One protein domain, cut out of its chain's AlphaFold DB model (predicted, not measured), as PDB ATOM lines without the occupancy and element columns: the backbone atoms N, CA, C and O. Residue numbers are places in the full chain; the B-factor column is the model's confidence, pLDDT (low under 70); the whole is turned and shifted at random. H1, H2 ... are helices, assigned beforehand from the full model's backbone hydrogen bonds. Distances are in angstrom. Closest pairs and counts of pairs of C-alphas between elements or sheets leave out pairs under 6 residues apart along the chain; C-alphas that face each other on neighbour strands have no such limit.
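This is residues 303 to 360 and 444 to 508 of the 551 residues of an uncharacterized protein of Planctomycetaceae bacterium (UniProt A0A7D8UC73). Two long helices, H1 and H7, cross nearly at right angles, H1 by its earlier part and H7 by its later part. H3 packs side by side with H7 and also meets H1, H5 packs on both long helices, and H6 and H2 lie toward opposite ends of the longest axis, H4 toward the same end as H2. The printed part has 123 residues with seven named helices, H1 to H7 in chain order, and no named strand: all helix, the helix packing mostly crossed. It is compact, with a radius of gyration of the C-alphas of 14.9 A and spans of 45 by 34 by 24 A.

H1, residues 304 to 324, is the hub, touching five other helices. With residues 319 to 323 alone it only just touches H2, residues 332 to 340, in a helical hairpin; 3 pairs of C-alphas are within 8 A, the closest those of Gln 323 and Ser 333, 6.8 A apart. H3, residues 345 to 356, touches H1 at a steep tilt of 58 degrees, closest at the C-alphas of Ala 318 and Leu 352, 7.1 A. H4, residues 449 to 455, only just touches H1, with 3 pairs of C-alphas within 8 A, the closest Arg 321 and Val 455 at 6.4 A. H5, residues 461 to 469, touches H1, the closest C-alphas being Ala 313 and Ile 467 at 5.6 A. H7, residues 488 to 506, is about perpendicular to H1 at 80 degrees, and they touch, closest at the C-alphas of Val 307 and Ser 500, 4.7 A. H7 also touches H3, running opposite ways, with the C-alphas of Arg 346 and Asn 505 closest at 4.3 A. H6, residues 473 to 482, forms a helical hairpin with H7, the C-alphas of Val 482 and Arg 489 closest at 5.9 A. H2 and H7 are apart. Every O i to N i+4 pair is within hydrogen-bond range in H1, H2, H3, H4, H5 and H7, and 5 of 6 in H6.

H1 runs 30.3 A from C-alpha 304 at (186.583, 233.139, 223.864). H2 is 12.3 A long, H3 16.0 A, H4 9.9 A, H5 12.2 A and H6 14.3 A. H7 runs 26.5 A to C-alpha 506 at (196.022, 238.784, 230.102).

The C-alphas farthest apart, Pro 331 and Ala 481, are 45.5 A apart. Residues 361 to 443 are not printed, and C-alphas 360 and 444 stand 26.2 A apart across this cut. Of the links printed whole, H1 to H2 is short and the others are tight. Mean pLDDT of the printed part is 88.2; residues 328 to 329, 358 to 360, 444 and 508 are under 70.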
ATOM      1  N   THR A 303     185.374 234.941 219.503       90.75
ATOM      2  CA  THR A 303     184.802 234.510 220.768       90.75
ATOM      3  C   THR A 303     185.900 233.931 221.662       90.75
ATOM      4  O   THR A 303     186.993 233.588 221.212       90.75
ATOM      5  N   ASP A 304     185.630 233.801 222.962       87.38
ATOM      6  CA  ASP A 304     186.583 233.139 223.864       87.38
ATOM      7  C   ASP A 304     186.839 231.675 223.473       87.38
ATOM      8  O   ASP A 304     187.909 231.151 223.761       87.38
ATOM      9  N   GLN A 305     185.858 231.027 222.833       88.62
ATOM     10  CA  GLN A 305     186.004 229.671 222.317       88.62
ATOM     11  C   GLN A 305     186.986 229.655 221.146       88.62
ATOM     12  O   GLN A 305     187.939 228.888 221.194       88.62
ATOM     13  N   ASP A 306     186.837 230.562 220.176       93.88
ATOM     14  CA  ASP A 306     187.777 230.678 219.050       93.88
ATOM     15  C   ASP A 306     189.202 230.947 219.542       93.88
ATOM     16  O   ASP A 306     190.156 230.325 219.085       93.88
ATOM     17  N   VAL A 307     189.348 231.844 220.522       93.56
ATOM     18  CA  VAL A 307     190.641 232.168 221.139       93.56
ATOM     19  C   VAL A 307     191.290 230.934 221.764       93.56
ATOM     20  O   VAL A 307     192.491 230.727 221.594       93.56
ATOM     21  N   GLU A 308     190.517 230.123 222.486       91.31
ATOM     22  CA  GLU A 308     191.008 228.888 223.101       91.31
ATOM     23  C   GLU A 308     191.381 227.851 222.039       91.31
ATOM     24  O   GLU A 308     192.465 227.280 222.094       91.31
ATOM     25  N   THR A 309     190.536 227.657 221.031       93.94
ATOM     26  CA  THR A 309     190.786 226.730 219.923       93.94
ATOM     27  C   THR A 309     192.059 227.094 219.158       93.94
ATOM     28  O   THR A 309     192.923 226.242 218.948       93.94
ATOM     29  N   ILE A 310     192.239 228.375 218.819       95.81
ATOM     30  CA  ILE A 310     193.463 228.875 218.181       95.81
ATOM     31  C   ILE A 310     194.666 228.672 219.107       95.81
ATOM     32  O   ILE A 310     195.732 228.263 218.652       95.81
ATOM     33  N   PHE A 311     194.518 228.945 220.405       94.81
ATOM     34  CA  PHE A 311     195.586 228.738 221.381       94.81
ATOM     35  C   PHE A 311     196.031 227.269 221.452       94.81
ATOM     36  O   PHE A 311     197.233 227.001 221.418       94.81
ATOM     37  N   GLN A 312     195.086 226.326 221.481       94.25
ATOM     38  CA  GLN A 312     195.391 224.893 221.470       94.25
ATOM     39  C   GLN A 312     196.069 224.468 220.162       94.25
ATOM     40  O   GLN A 312     197.093 223.791 220.209       94.25
ATOM     41  N   ALA A 313     195.598 224.942 219.005       96.31
ATOM     42  CA  ALA A 313     196.264 224.675 217.728       96.31
ATOM     43  C   ALA A 313     197.710 225.201 217.709       96.31
ATOM     44  O   ALA A 313     198.627 224.506 217.276       96.31
ATOM     45  N   LEU A 314     197.949 226.408 218.236       96.06
ATOM     46  CA  LEU A 314     199.299 226.970 218.363       96.06
ATOM     47  C   LEU A 314     200.195 226.138 219.285       96.06
ATOM     48  O   LEU A 314     201.394 226.018 219.024       96.06
ATOM     49  N   ARG A 315     199.632 225.570 220.355       94.31
ATOM     50  CA  ARG A 315     200.349 224.663 221.250       94.31
ATOM     51  C   ARG A 315     200.739 223.373 220.530       94.31
ATOM     52  O   ARG A 315     201.909 223.002 220.582       94.31
ATOM     53  N   GLU A 316     199.814 222.738 219.814       94.75
ATOM     54  CA  GLU A 316     200.089 221.529 219.023       94.75
ATOM     55  C   GLU A 316     201.183 221.771 217.972       94.75
ATOM     56  O   GLU A 316     202.122 220.984 217.847       94.75
ATOM     57  N   ILE A 317     201.124 222.910 217.274       95.81
ATOM     58  CA  ILE A 317     202.152 223.315 216.307       95.81
ATOM     59  C   ILE A 317     203.514 223.482 216.995       95.81
ATOM     60  O   ILE A 317     204.537 223.013 216.489       95.81
ATOM     61  N   ALA A 318     203.558 224.143 218.154       93.88
ATOM     62  CA  ALA A 318     204.799 224.327 218.897       93.88
ATOM     63  C   ALA A 318     205.381 222.992 219.386       93.88
ATOM     64  O   ALA A 318     206.593 222.790 219.280       93.88
ATOM     65  N   GLU A 319     204.539 222.079 219.878       92.44
ATOM     66  CA  GLU A 319     204.934 220.720 220.262       92.44
ATOM     67  C   GLU A 319     205.529 219.960 219.065       92.44
ATOM     68  O   GLU A 319     206.638 219.429 219.181       92.44
ATOM     69  N   SER A 320     204.871 220.004 217.898       93.62
ATOM     70  CA  SER A 320     205.368 219.389 216.658       93.62
ATOM     71  C   SER A 320     206.734 219.945 216.260       93.62
ATOM     72  O   SER A 320     207.691 219.194 216.090       93.62
ATOM     73  N   ARG A 321     206.880 221.276 216.205       93.50
ATOM     74  CA  ARG A 321     208.155 221.905 215.838       93.50
ATOM     75  C   ARG A 321     209.298 221.552 216.797       93.50
ATOM     76  O   ARG A 321     210.454 221.423 216.385       93.50
ATOM     77  N   VAL A 322     209.003 221.456 218.094       90.00
ATOM     78  CA  VAL A 322     209.980 221.057 219.118       90.00
ATOM     79  C   VAL A 322     210.384 219.597 218.927       90.00
ATOM     80  O   VAL A 322     211.571 219.289 219.042       90.00
ATOM     81  N   GLN A 323     209.431 218.719 218.620       89.38
ATOM     82  CA  GLN A 323     209.689 217.311 218.340       89.38
ATOM     83  C   GLN A 323     210.586 217.142 217.106       89.38
ATOM     84  O   GLN A 323     211.625 216.485 217.212       89.38
ATOM     85  N   ASP A 324     210.270 217.820 216.001       91.19
ATOM     86  CA  ASP A 324     211.040 217.775 214.750       91.19
ATOM     87  C   ASP A 324     212.481 218.271 214.943       91.19
ATOM     88  O   ASP A 324     213.451 217.679 214.466       91.19
ATOM     89  N   ALA A 325     212.665 219.340 215.721       89.12
ATOM     90  CA  ALA A 325     213.992 219.879 216.013       89.12
ATOM     91  C   ALA A 325     214.850 218.974 216.915       89.12
ATOM     92  O   ALA A 325     216.053 219.230 217.077       89.12
ATOM     93  N   LEU A 326     214.243 217.956 217.532       85.62
ATOM     94  CA  LEU A 326     214.864 217.063 218.504       85.62
ATOM     95  C   LEU A 326     215.005 215.615 218.020       85.62
ATOM     96  O   LEU A 326     215.579 214.808 218.760       85.62
ATOM     97  N   GLU A 327     214.606 215.303 216.782       76.31
ATOM     98  CA  GLU A 327     214.833 214.003 216.125       76.31
ATOM     99  C   GLU A 327     216.320 213.578 216.059       76.31
ATOM    100  O   GLU A 327     216.625 212.415 215.810       76.31
ATOM    101  N   ASP A 328     217.256 214.457 216.439       69.88
ATOM    102  CA  ASP A 328     218.659 214.129 216.749       69.88
ATOM    103  C   ASP A 328     218.838 213.197 217.989       69.88
ATOM    104  O   ASP A 328     219.964 212.946 218.425       69.88
ATOM    105  N   GLY A 329     217.760 212.677 218.597       69.88
ATOM    106  CA  GLY A 329     217.814 211.716 219.713       69.88
ATOM    107  C   GLY A 329     218.239 212.329 221.054       69.88
ATOM    108  O   GLY A 329     218.745 211.635 221.939       69.88
ATOM    109  N   SER A 330     218.073 213.643 221.211       77.00
ATOM    110  CA  SER A 330     218.533 214.366 222.396       77.00
ATOM    111  C   SER A 330     217.611 214.131 223.605       77.00
ATOM    112  O   SER A 330     216.408 214.373 223.499       77.00
ATOM    113  N   PRO A 331     218.139 213.787 224.801       77.44
ATOM    114  CA  PRO A 331     217.354 213.683 226.043       77.44
ATOM    115  C   PRO A 331     216.714 215.017 226.485       77.44
ATOM    116  O   PRO A 331     215.963 215.071 227.462       77.44
ATOM    117  N   LEU A 332     217.010 216.112 225.777       76.81
ATOM    118  CA  LEU A 332     216.397 217.415 226.000       76.81
ATOM    119  C   LEU A 332     214.916 217.452 225.584       76.81
ATOM    120  O   LEU A 332     214.175 218.218 226.192       76.81
ATOM    121  N   SER A 333     214.448 216.620 224.644       75.75
ATOM    122  CA  SER A 333     213.043 216.636 224.182       75.75
ATOM    123  C   SER A 333     212.032 216.311 225.256       75.75
ATOM    124  O   SER A 333     211.068 217.049 225.455       75.75
ATOM    125  N   GLU A 334     212.292 215.261 226.022       79.88
ATOM    126  CA  GLU A 334     211.395 214.848 227.090       79.88
ATOM    127  C   GLU A 334     211.352 215.896 228.212       79.88
ATOM    128  O   GLU A 334     210.311 216.132 228.823       79.88
ATOM    129  N   SER A 335     212.479 216.573 228.452       81.44
ATOM    130  CA  SER A 335     212.578 217.641 229.451       81.44
ATOM    131  C   SER A 335     211.831 218.902 229.015       81.44
ATOM    132  O   SER A 335     211.171 219.525 229.842       81.44
ATOM    133  N   VAL A 336     211.902 219.259 227.729       80.56
ATOM    134  CA  VAL A 336     211.212 220.422 227.150       80.56
ATOM    135  C   VAL A 336     209.709 220.182 227.109       80.56
ATOM    136  O   VAL A 336     208.959 221.009 227.609       80.56
ATOM    137  N   THR A 337     209.272 219.021 226.622       81.12
ATOM    138  CA  THR A 337     207.846 218.656 226.564       81.12
ATOM    139  C   THR A 337     207.235 218.611 227.968       81.12
ATOM    140  O   THR A 337     206.168 219.169 228.214       81.12
ATOM    141  N   ARG A 338     207.955 218.041 228.950       84.75
ATOM    142  CA  ARG A 338     207.528 218.085 230.360       84.75
ATOM    143  C   ARG A 338     207.550 219.491 230.957       84.75
ATOM    144  O   ARG A 338     206.816 219.731 231.912       84.75
ATOM    145  N   ALA A 339     208.405 220.389 230.465       85.31
ATOM    146  CA  ALA A 339     208.399 221.784 230.883       85.31
ATOM    147  C   ALA A 339     207.170 222.513 230.321       85.31
ATOM    148  O   ALA A 339     206.503 223.179 231.106       85.31
ATOM    149  N   PHE A 340     206.834 222.315 229.037       83.06
ATOM    150  CA  PHE A 340     205.612 222.830 228.398       83.06
ATOM    151  C   PHE A 340     204.358 222.434 229.160       83.06
ATOM    152  O   PHE A 340     203.644 223.299 229.649       83.06
ATOM    153  N   ALA A 341     204.181 221.133 229.397       83.75
ATOM    154  CA  ALA A 341     203.015 220.595 230.096       83.75
ATOM    155  C   ALA A 341     202.855 221.077 231.555       83.75
ATOM    156  O   ALA A 341     201.867 220.755 232.209       83.75
ATOM    157  N   ARG A 342     203.849 221.783 232.111       87.88
ATOM    158  CA  ARG A 342     203.817 222.346 233.468       87.88
ATOM    159  C   ARG A 342     203.740 223.870 233.487       87.88
ATOM    160  O   ARG A 342     203.669 224.428 234.584       87.88
ATOM    161  N   MET A 343     203.833 224.540 232.337       87.75
ATOM    162  CA  MET A 343     203.704 225.992 232.286       87.75
ATOM    163  C   MET A 343     202.267 226.378 232.603       87.75
ATOM    164  O   MET A 343     201.326 225.714 232.182       87.75
ATOM    165  N   ASP A 344     202.095 227.462 233.355       87.19
ATOM    166  CA  ASP A 344     200.787 228.091 233.406       87.19
ATOM    167  C   ASP A 344     200.471 228.704 232.027       87.19
ATOM    168  O   ASP A 344     201.391 229.196 231.359       87.19
ATOM    169  N   PRO A 345     199.195 228.745 231.610       86.38
ATOM    170  CA  PRO A 345     198.781 229.263 230.310       86.38
ATOM    171  C   PRO A 345     199.296 230.659 229.947       86.38
ATOM    172  O   PRO A 345     199.441 230.972 228.768       86.38
ATOM    173  N   ARG A 346     199.621 231.523 230.921       87.25
ATOM    174  CA  ARG A 346     200.213 232.834 230.607       87.25
ATOM    175  C   ARG A 346     201.679 232.719 230.236       87.25
ATOM    176  O   ARG A 346     202.110 233.344 229.269       87.25
ATOM    177  N   THR A 347     202.446 231.952 231.008       88.31
ATOM    178  CA  THR A 347     203.853 231.669 230.694       88.31
ATOM    179  C   THR A 347     203.957 230.927 229.364       88.31
ATOM    180  O   THR A 347     204.823 231.254 228.551       88.31
ATOM    181  N   GLU A 348     203.034 230.002 229.109       91.31
ATOM    182  CA  GLU A 348     202.913 229.316 227.827       91.31
ATOM    183  C   GLU A 348     202.576 230.292 226.693       91.31
ATOM    184  O   GLU A 348     203.314 230.354 225.715       91.31
ATOM    185  N   ALA A 349     201.555 231.145 226.841       91.44
ATOM    186  CA  ALA A 349     201.215 232.155 225.835       91.44
ATOM    187  C   ALA A 349     202.380 233.113 225.542       91.44
ATOM    188  O   ALA A 349     202.629 233.473 224.389       91.44
ATOM    189  N   PHE A 350     203.129 233.512 226.573       90.19
ATOM    190  CA  PHE A 350     204.350 234.293 226.406       90.19
ATOM    191  C   PHE A 350     205.397 233.529 225.588       90.19
ATOM    192  O   PHE A 350     205.967 234.094 224.654       90.19
ATOM    193  N   PHE A 351     205.630 232.252 225.901       90.31
ATOM    194  CA  PHE A 351     206.569 231.419 225.159       90.31
ATOM    195  C   PHE A 351     206.145 231.236 223.700       90.31
ATOM    196  O   PHE A 351     206.961 231.451 222.807       90.31
ATOM    197  N   LEU A 352     204.886 230.870 223.448       93.19
ATOM    198  CA  LEU A 352     204.356 230.671 222.098       93.19
ATOM    199  C   LEU A 352     204.502 231.955 221.275       93.19
ATOM    200  O   LEU A 352     204.924 231.914 220.120       93.19
ATOM    201  N   ARG A 353     204.272 233.121 221.889       92.62
ATOM    202  CA  ARG A 353     204.490 234.411 221.227       92.62
ATOM    203  C   ARG A 353     205.947 234.622 220.802       92.62
ATOM    204  O   ARG A 353     206.185 235.145 219.714       92.62
ATOM    205  N   GLU A 354     206.908 234.228 221.635       90.50
ATOM    206  CA  GLU A 354     208.338 234.293 221.299       90.50
ATOM    207  C   GLU A 354     208.743 233.242 220.254       90.50
ATOM    208  O   GLU A 354     209.569 233.532 219.387       90.50
ATOM    209  N   LEU A 355     208.145 232.047 220.292       92.06
ATOM    210  CA  LEU A 355     208.406 230.974 219.333       92.06
ATOM    211  C   LEU A 355     207.941 231.361 217.926       92.06
ATOM    212  O   LEU A 355     208.705 231.274 216.968       92.06
ATOM    213  N   PHE A 356     206.720 231.860 217.786       92.19
ATOM    214  CA  PHE A 356     206.182 232.216 216.474       92.19
ATOM    215  C   PHE A 356     206.656 233.582 215.966       92.19
ATOM    216  O   PHE A 356     206.381 233.939 214.821       92.19
ATOM    217  N   ARG A 357     207.384 234.350 216.797       82.00
ATOM    218  CA  ARG A 357     207.901 235.694 216.483       82.00
ATOM    219  C   ARG A 357     206.881 236.534 215.706       82.00
ATOM    220  O   ARG A 357     207.210 237.116 214.674       82.00
ATOM    221  N   PHE A 358     205.655 236.641 216.227       69.25
ATOM    222  CA  PHE A 358     204.590 237.460 215.621       69.25
ATOM    223  C   PHE A 358     204.992 238.936 215.433       69.25
ATOM    224  O   PHE A 358     204.389 239.663 214.649       69.25
ATOM    225  N   PHE A 359     206.072 239.379 216.083       57.09
ATOM    226  CA  PHE A 359     206.755 240.616 215.735       57.09
ATOM    227  C   PHE A 359     207.454 240.483 214.379       57.09
ATOM    228  O   PHE A 359     208.590 240.023 214.304       57.09
ATOM    229  N   TYR A 360     206.716 240.907 213.348       54.72
ATOM    230  CA  TYR A 360     207.086 241.230 211.970       54.72
ATOM    231  C   TYR A 360     208.565 241.032 211.596       54.72
ATOM    232  O   TYR A 360     209.447 241.570 212.279       54.72
ATOM    233  N   ALA A 444     214.025 228.723 234.297       65.44
ATOM    234  CA  ALA A 444     213.390 227.688 233.483       65.44
ATOM    235  C   ALA A 444     213.537 227.981 231.982       65.44
ATOM    236  O   ALA A 444     213.832 227.080 231.197       65.44
ATOM    237  N   LEU A 445     213.417 229.255 231.587       72.62
ATOM    238  CA  LEU A 445     213.576 229.672 230.192       72.62
ATOM    239  C   LEU A 445     215.024 229.586 229.698       72.62
ATOM    240  O   LEU A 445     215.237 229.350 228.511       72.62
ATOM    241  N   GLY A 446     216.026 229.722 230.573       80.50
ATOM    242  CA  GLY A 446     217.441 229.702 230.179       80.50
ATOM    243  C   GLY A 446     217.852 228.445 229.402       80.50
ATOM    244  O   GLY A 446     218.620 228.537 228.443       80.50
ATOM    245  N   HIS A 447     217.291 227.285 229.755       78.31
ATOM    246  CA  HIS A 447     217.528 226.026 229.038       78.31
ATOM    247  C   HIS A 447     216.742 225.913 227.723       78.31
ATOM    248  O   HIS A 447     217.145 225.162 226.837       78.31
ATOM    249  N   LEU A 448     215.651 226.669 227.577       80.94
ATOM    250  CA  LEU A 448     214.787 226.656 226.398       80.94
ATOM    251  C   LEU A 448     215.248 227.635 225.313       80.94
ATOM    252  O   LEU A 448     214.996 227.392 224.136       80.94
ATOM    253  N   MET A 449     215.969 228.706 225.668       83.81
ATOM    254  CA  MET A 449     216.407 229.739 224.714       83.81
ATOM    255  C   MET A 449     217.197 229.214 223.496       83.81
ATOM    256  O   MET A 449     216.943 229.689 222.387       83.81
ATOM    257  N   PRO A 450     218.135 228.250 223.620       85.31
ATOM    258  CA  PRO A 450     218.830 227.704 222.452       85.31
ATOM    259  C   PRO A 450     217.892 226.960 221.494       85.31
ATOM    260  O   PRO A 450     218.055 227.070 220.281       85.31
ATOM    261  N   LEU A 451     216.898 226.244 222.029       83.06
ATOM    262  CA  LEU A 451     215.893 225.538 221.230       83.06
ATOM    263  C   LEU A 451     214.914 226.512 220.585       83.06
ATOM    264  O   LEU A 451     214.679 226.413 219.387       83.06
ATOM    265  N   LEU A 452     214.440 227.512 221.335       86.12
ATOM    266  CA  LEU A 452     213.662 228.629 220.797       86.12
ATOM    267  C   LEU A 452     214.371 229.254 219.598       86.12
ATOM    268  O   LEU A 452     213.764 229.425 218.558       86.12
ATOM    269  N   ASN A 453     215.673 229.529 219.680       87.88
ATOM    270  CA  ASN A 453     216.399 230.102 218.545       87.88
ATOM    271  C   ASN A 453     216.512 229.169 217.327       87.88
ATOM    272  O   ASN A 453     216.679 229.677 216.219       87.88
ATOM    273  N   ARG A 454     216.439 227.842 217.512       89.44
ATOM    274  CA  ARG A 454     216.447 226.851 216.417       89.44
ATOM    275  C   ARG A 454     215.069 226.712 215.765       89.44
ATOM    276  O   ARG A 454     214.997 226.491 214.565       89.44
ATOM    277  N   VAL A 455     214.012 226.834 216.565       91.31
ATOM    278  CA  VAL A 455     212.628 226.520 216.181       91.31
ATOM    279  C   VAL A 455     211.797 227.767 215.850       91.31
ATOM    280  O   VAL A 455     210.778 227.689 215.161       91.31
ATOM    281  N   ALA A 456     212.217 228.932 216.339       92.31
ATOM    282  CA  ALA A 456     211.440 230.147 216.204       92.31
ATOM    283  C   ALA A 456     211.390 230.641 214.758       92.31
ATOM    284  O   ALA A 456     212.415 230.801 214.091       92.31
ATOM    285  N   GLY A 457     210.185 230.973 214.312       93.25
ATOM    286  CA  GLY A 457     209.906 231.420 212.954       93.25
ATOM    287  C   GLY A 457     208.418 231.701 212.762       93.25
ATOM    288  O   GLY A 457     207.618 231.214 213.564       93.25
ATOM    289  N   PRO A 458     208.048 232.465 211.719       94.69
ATOM    290  CA  PRO A 458     206.647 232.748 211.416       94.69
ATOM    291  C   PRO A 458     205.870 231.450 211.172       94.69
ATOM    292  O   PRO A 458     206.470 230.431 210.823       94.69
ATOM    293  N   LEU A 459     204.548 231.496 211.346       95.06
ATOM    294  CA  LEU A 459     203.667 230.380 210.997       95.06
ATOM    295  C   LEU A 459     203.783 230.058 209.500       95.06
ATOM    296  O   LEU A 459     203.713 230.975 208.672       95.06
ATOM    297  N   THR A 460     203.987 228.783 209.180       95.31
ATOM    298  CA  THR A 460     204.036 228.261 207.807       95.31
ATOM    299  C   THR A 460     202.623 228.075 207.249       95.31
ATOM    300  O   THR A 460     201.652 228.057 208.000       95.31
ATOM    301  N   ASP A 461     202.488 227.913 205.933       94.69
ATOM    302  CA  ASP A 461     201.174 227.752 205.292       94.69
ATOM    303  C   ASP A 461     200.436 226.490 205.773       94.69
ATOM    304  O   ASP A 461     199.216 226.506 205.928       94.69
ATOM    305  N   GLU A 462     201.175 225.413 206.057       96.56
ATOM    306  CA  GLU A 462     200.638 224.163 206.613       96.56
ATOM    307  C   GLU A 462     200.105 224.364 208.037       96.56
ATOM    308  O   GLU A 462     199.016 223.910 208.373       96.56
ATOM    309  N   GLU A 463     200.829 225.121 208.859       96.81
ATOM    310  CA  GLU A 463     200.414 225.451 210.222       96.81
ATOM    311  C   GLU A 463     199.214 226.401 210.245       96.81
ATOM    312  O   GLU A 463     198.319 226.253 211.072       96.81
ATOM    313  N   LEU A 464     199.163 227.364 209.322       96.38
ATOM    314  CA  LEU A 464     198.000 228.233 209.150       96.38
ATOM    315  C   LEU A 464     196.772 227.426 208.721       96.38
ATOM    316  O   LEU A 464     195.676 227.676 209.215       96.38
ATOM    317  N   TRP A 465     196.952 226.433 207.848       95.75
ATOM    318  CA  TRP A 465     195.881 225.508 207.483       95.75
ATOM    319  C   TRP A 465     195.423 224.649 208.671       95.75
ATOM    320  O   TRP A 465     194.221 224.462 208.837       95.75
ATOM    321  N   HIS A 466     196.342 224.199 209.536       96.69
ATOM    322  CA  HIS A 466     195.983 223.496 210.779       96.69
ATOM    323  C   HIS A 466     195.106 224.366 211.681       96.69
ATOM    324  O   HIS A 466     194.046 223.918 212.112       96.69
ATOM    325  N   ILE A 467     195.495 225.631 211.894       96.81
ATOM    326  CA  ILE A 467     194.694 226.590 212.670       96.81
ATOM    327  C   ILE A 467     193.310 226.765 212.042       96.81
ATOM    328  O   ILE A 467     192.323 226.723 212.758       96.81
ATOM    329  N   GLU A 468     193.213 226.935 210.724       96.19
ATOM    330  CA  GLU A 468     191.916 227.073 210.054       96.19
ATOM    331  C   GLU A 468     191.035 225.832 210.200       96.19
ATOM    332  O   GLU A 468     189.840 225.959 210.434       96.19
ATOM    333  N   SER A 469     191.620 224.634 210.121       96.06
ATOM    334  CA  SER A 469     190.870 223.374 210.166       96.06
ATOM    335  C   SER A 469     190.155 223.106 211.492       96.06
ATOM    336  O   SER A 469     189.250 222.273 211.536       96.06
ATOM    337  N   VAL A 470     190.564 223.789 212.567       95.75
ATOM    338  CA  VAL A 470     189.964 223.642 213.897       95.75
ATOM    339  C   VAL A 470     188.937 224.729 214.223       95.75
ATOM    340  O   VAL A 470     188.270 224.616 215.246       95.75
ATOM    341  N   LEU A 471     188.814 225.779 213.402       94.56
ATOM    342  CA  LEU A 471     187.899 226.897 213.654       94.56
ATOM    343  C   LEU A 471     186.441 226.529 213.354       94.56
ATOM    344  O   LEU A 471     186.152 225.735 212.463       94.56
ATOM    345  N   ASP A 472     185.518 227.158 214.085       92.12
ATOM    346  CA  ASP A 472     184.078 226.986 213.881       92.12
ATOM    347  C   ASP A 472     183.592 227.672 212.579       92.12
ATOM    348  O   ASP A 472     184.233 228.586 212.041       92.12
ATOM    349  N   ASP A 473     182.418 227.257 212.087       89.75
ATOM    350  CA  ASP A 473     181.842 227.692 210.800       89.75
ATOM    351  C   ASP A 473     181.794 229.224 210.599       89.75
ATOM    352  O   ASP A 473     182.235 229.684 209.548       89.75
ATOM    353  N   PRO A 474     181.354 230.067 211.563       87.25
ATOM    354  CA  PRO A 474     181.218 231.511 211.316       87.25
ATOM    355  C   PRO A 474     182.550 232.212 211.026       87.25
ATOM    356  O   PRO A 474     182.612 233.199 210.291       87.25
ATOM    357  N   VAL A 475     183.625 231.720 211.638       90.44
ATOM    358  CA  VAL A 475     184.978 232.246 211.457       90.44
ATOM    359  C   VAL A 475     185.565 231.718 210.146       90.44
ATOM    360  O   VAL A 475     186.238 232.455 209.421       90.44
ATOM    361  N   THR A 476     185.244 230.471 209.805       89.88
ATOM    362  CA  THR A 476     185.607 229.846 208.531       89.88
ATOM    363  C   THR A 476     184.930 230.537 207.348       89.88
ATOM    364  O   THR A 476     185.606 230.817 206.364       89.88
ATOM    365  N   ASP A 477     183.660 230.936 207.464       89.75
ATOM    366  CA  ASP A 477     182.946 231.713 206.438       89.75
ATOM    367  C   ASP A 477     183.670 233.036 206.130       89.75
ATOM    368  O   ASP A 477     183.807 233.443 204.971       89.75
ATOM    369  N   LEU A 478     184.187 233.704 207.170       90.06
ATOM    370  CA  LEU A 478     184.978 234.924 207.022       90.06
ATOM    371  C   LEU A 478     186.321 234.648 206.326       90.06
ATOM    372  O   LEU A 478     186.721 235.425 205.458       90.06
ATOM    373  N   LEU A 479     187.004 233.548 206.671       92.81
ATOM    374  CA  LEU A 479     188.254 233.127 206.024       92.81
ATOM    375  C   LEU A 479     188.045 232.707 204.564       92.81
ATOM    376  O   LEU A 479     188.849 233.060 203.697       92.81
ATOM    377  N   GLU A 480     186.951 232.018 204.257       91.50
ATOM    378  CA  GLU A 480     186.590 231.645 202.893       91.50
ATOM    379  C   GLU A 480     186.312 232.902 202.060       91.50
ATOM    380  O   GLU A 480     186.826 233.040 200.946       91.50
ATOM    381  N   ALA A 481     185.598 233.875 202.637       87.25
ATOM    382  CA  ALA A 481     185.282 235.146 201.997       87.25
ATOM    383  C   ALA A 481     186.530 235.959 201.591       87.25
ATOM    384  O   ALA A 481     186.473 236.715 200.617       87.25
ATOM    385  N   VAL A 482     187.655 235.784 202.294       89.38
ATOM    386  CA  VAL A 482     188.932 236.489 202.056       89.38
ATOM    387  C   VAL A 482     190.016 235.617 201.408       89.38
ATOM    388  O   VAL A 482     191.048 236.144 200.995       89.38
ATOM    389  N   SER A 483     189.791 234.308 201.261       87.12
ATOM    390  CA  SER A 483     190.767 233.329 200.745       87.12
ATOM    391  C   SER A 483     191.294 233.629 199.331       87.12
ATOM    392  O   SER A 483     192.389 233.201 198.973       87.12
ATOM    393  N   GLY A 484     190.549 234.402 198.532       86.12
ATOM    394  CA  GLY A 484     190.953 234.839 197.191       86.12
ATOM    395  C   GLY A 484     191.787 236.126 197.139       86.12
ATOM    396  O   GLY A 484     192.155 236.553 196.044       86.12
ATOM    397  N   ILE A 485     192.056 236.773 198.280       86.75
ATOM    398  CA  ILE A 485     192.681 238.101 198.344       86.75
ATOM    399  C   ILE A 485     194.127 237.986 198.839       86.75
ATOM    400  O   ILE A 485     194.393 238.079 200.036       86.75
ATOM    401  N   GLY A 486     195.072 237.811 197.909       83.31
ATOM    402  CA  GLY A 486     196.510 237.919 198.188       83.31
ATOM    403  C   GLY A 486     196.967 237.110 199.412       83.31
ATOM    404  O   GLY A 486     196.684 235.920 199.509       83.31
ATOM    405  N   THR A 487     197.667 237.770 200.342       88.75
ATOM    406  CA  THR A 487     198.119 237.194 201.626       88.75
ATOM    407  C   THR A 487     197.141 237.443 202.776       88.75
ATOM    408  O   THR A 487     197.457 237.132 203.923       88.75
ATOM    409  N   LEU A 488     195.949 237.999 202.517       89.50
ATOM    410  CA  LEU A 488     195.067 238.466 203.588       89.50
ATOM    411  C   LEU A 488     194.620 237.332 204.515       89.50
ATOM    412  O   LEU A 488     194.566 237.528 205.726       89.50
ATOM    413  N   ARG A 489     194.313 236.152 203.966       93.94
ATOM    414  CA  ARG A 489     193.968 234.965 204.763       93.94
ATOM    415  C   ARG A 489     195.067 234.647 205.781       93.94
ATOM    416  O   ARG A 489     194.779 234.442 206.958       93.94
ATOM    417  N   GLU A 490     196.323 234.652 205.341       94.12
ATOM    418  CA  GLU A 490     197.480 234.407 206.206       94.12
ATOM    419  C   GLU A 490     197.646 235.523 207.244       94.12
ATOM    420  O   GLU A 490     197.886 235.244 208.419       94.12
ATOM    421  N   ASP A 491     197.483 236.783 206.833       91.81
ATOM    422  CA  ASP A 491     197.590 237.946 207.716       91.81
ATOM    423  C   ASP A 491     196.485 237.959 208.790       91.81
ATOM    424  O   ASP A 491     196.756 238.292 209.948       91.81
ATOM    425  N   LEU A 492     195.264 237.538 208.444       93.94
ATOM    426  CA  LEU A 492     194.149 237.363 209.377       93.94
ATOM    427  C   LEU A 492     194.432 236.263 210.387       93.94
ATOM    428  O   LEU A 492     194.419 236.538 211.584       93.94
ATOM    429  N   LEU A 493     194.769 235.057 209.926       95.69
ATOM    430  CA  LEU A 493     195.096 233.936 210.807       95.69
ATOM    431  C   LEU A 493     196.264 234.274 211.742       95.69
ATOM    432  O   LEU A 493     196.211 233.981 212.936       95.69
ATOM    433  N   ARG A 494     197.294 234.968 211.243       94.69
ATOM    434  CA  ARG A 494     198.406 235.453 212.075       94.69
ATOM    435  C   ARG A 494     197.957 236.499 213.090       94.69
ATOM    436  O   ARG A 494     198.368 236.426 214.247       94.69
ATOM    437  N   SER A 495     197.112 237.450 212.693       93.38
ATOM    438  CA  SER A 495     196.559 238.452 213.611       93.38
ATOM    439  C   SER A 495     195.668 237.819 214.680       93.38
ATOM    440  O   SER A 495     195.670 238.269 215.825       93.38
ATOM    441  N   TRP A 496     194.906 236.784 214.331       95.69
ATOM    442  CA  TRP A 496     194.041 236.045 215.247       95.69
ATOM    443  C   TRP A 496     194.845 235.180 216.211       95.69
ATOM    444  O   TRP A 496     194.561 235.180 217.407       95.69
ATOM    445  N   ALA A 497     195.901 234.526 215.730       96.12
ATOM    446  CA  ALA A 497     196.871 233.831 216.566       96.12
ATOM    447  C   ALA A 497     197.546 234.782 217.569       96.12
ATOM    448  O   ALA A 497     197.606 234.488 218.765       96.12
ATOM    449  N   GLU A 498     197.989 235.960 217.119       94.06
ATOM    450  CA  GLU A 498     198.589 236.965 218.002       94.06
ATOM    451  C   GLU A 498     197.591 237.472 219.056       94.06
ATOM    452  O   GLU A 498     197.929 237.563 220.241       94.06
ATOM    453  N   GLU A 499     196.362 237.796 218.649       94.31
ATOM    454  CA  GLU A 499     195.319 238.265 219.563       94.31
ATOM    455  C   GLU A 499     194.917 237.177 220.566       94.31
ATOM    456  O   GLU A 499     194.745 237.477 221.748       94.31
ATOM    457  N   SER A 500     194.861 235.913 220.141       94.44
ATOM    458  CA  SER A 500     194.561 234.780 221.022       94.44
ATOM    459  C   SER A 500     195.622 234.633 222.114       94.44
ATOM    460  O   SER A 500     195.303 234.603 223.306       94.44
ATOM    461  N   LEU A 501     196.906 234.687 221.740       94.00
ATOM    462  CA  LEU A 501     198.018 234.695 222.697       94.00
ATOM    463  C   LEU A 501     197.994 235.923 223.615       94.00
ATOM    464  O   LEU A 501     198.280 235.820 224.811       94.00
ATOM    465  N   ARG A 502     197.646 237.100 223.082       91.75
ATOM    466  CA  ARG A 502     197.538 238.343 223.859       91.75
ATOM    467  C   ARG A 502     196.447 238.239 224.923       91.75
ATOM    468  O   ARG A 502     196.708 238.571 226.082       91.75
ATOM    469  N   ARG A 503     195.258 237.756 224.551       89.69
ATOM    470  CA  ARG A 503     194.128 237.549 225.467       89.69
ATOM    471  C   ARG A 503     194.451 236.503 226.524       89.69
ATOM    472  O   ARG A 503     194.197 236.746 227.705       89.69
ATOM    473  N   MET A 504     195.092 235.402 226.133       89.31
ATOM    474  CA  MET A 504     195.458 234.343 227.070       89.31
ATOM    475  C   MET A 504     196.505 234.809 228.091       89.31
ATOM    476  O   MET A 504     196.359 234.583 229.293       89.31
ATOM    477  N   ASN A 505     197.492 235.599 227.658       86.00
ATOM    478  CA  ASN A 505     198.470 236.216 228.557       86.00
ATOM    479  C   ASN A 505     197.821 237.180 229.578       86.00
ATOM    480  O   ASN A 505     198.263 237.287 230.724       86.00
ATOM    481  N   TRP A 506     196.750 237.883 229.198       82.38
ATOM    482  CA  TRP A 506     196.022 238.784 230.102       82.38
ATOM    483  C   TRP A 506     195.022 238.084 231.020       82.38
ATOM    484  O   TRP A 506     194.611 238.672 232.027       82.38
ATOM    485  N   ASN A 507     194.649 236.839 230.732       78.50
ATOM    486  CA  ASN A 507     193.620 236.133 231.475       78.50
ATOM    487  C   ASN A 507     194.038 235.912 232.945       78.50
ATOM    488  O   ASN A 507     194.879 235.073 233.257       78.50
ATOM    489  N   ARG A 508     193.471 236.734 233.850       63.28
ATOM    490  CA  ARG A 508     193.264 236.538 235.309       63.28
ATOM    491  C   ARG A 508     193.702 235.203 235.894       63.28
ATOM    492  O   ARG A 508     194.705 235.104 236.610       63.28
TER     493      ARG A 508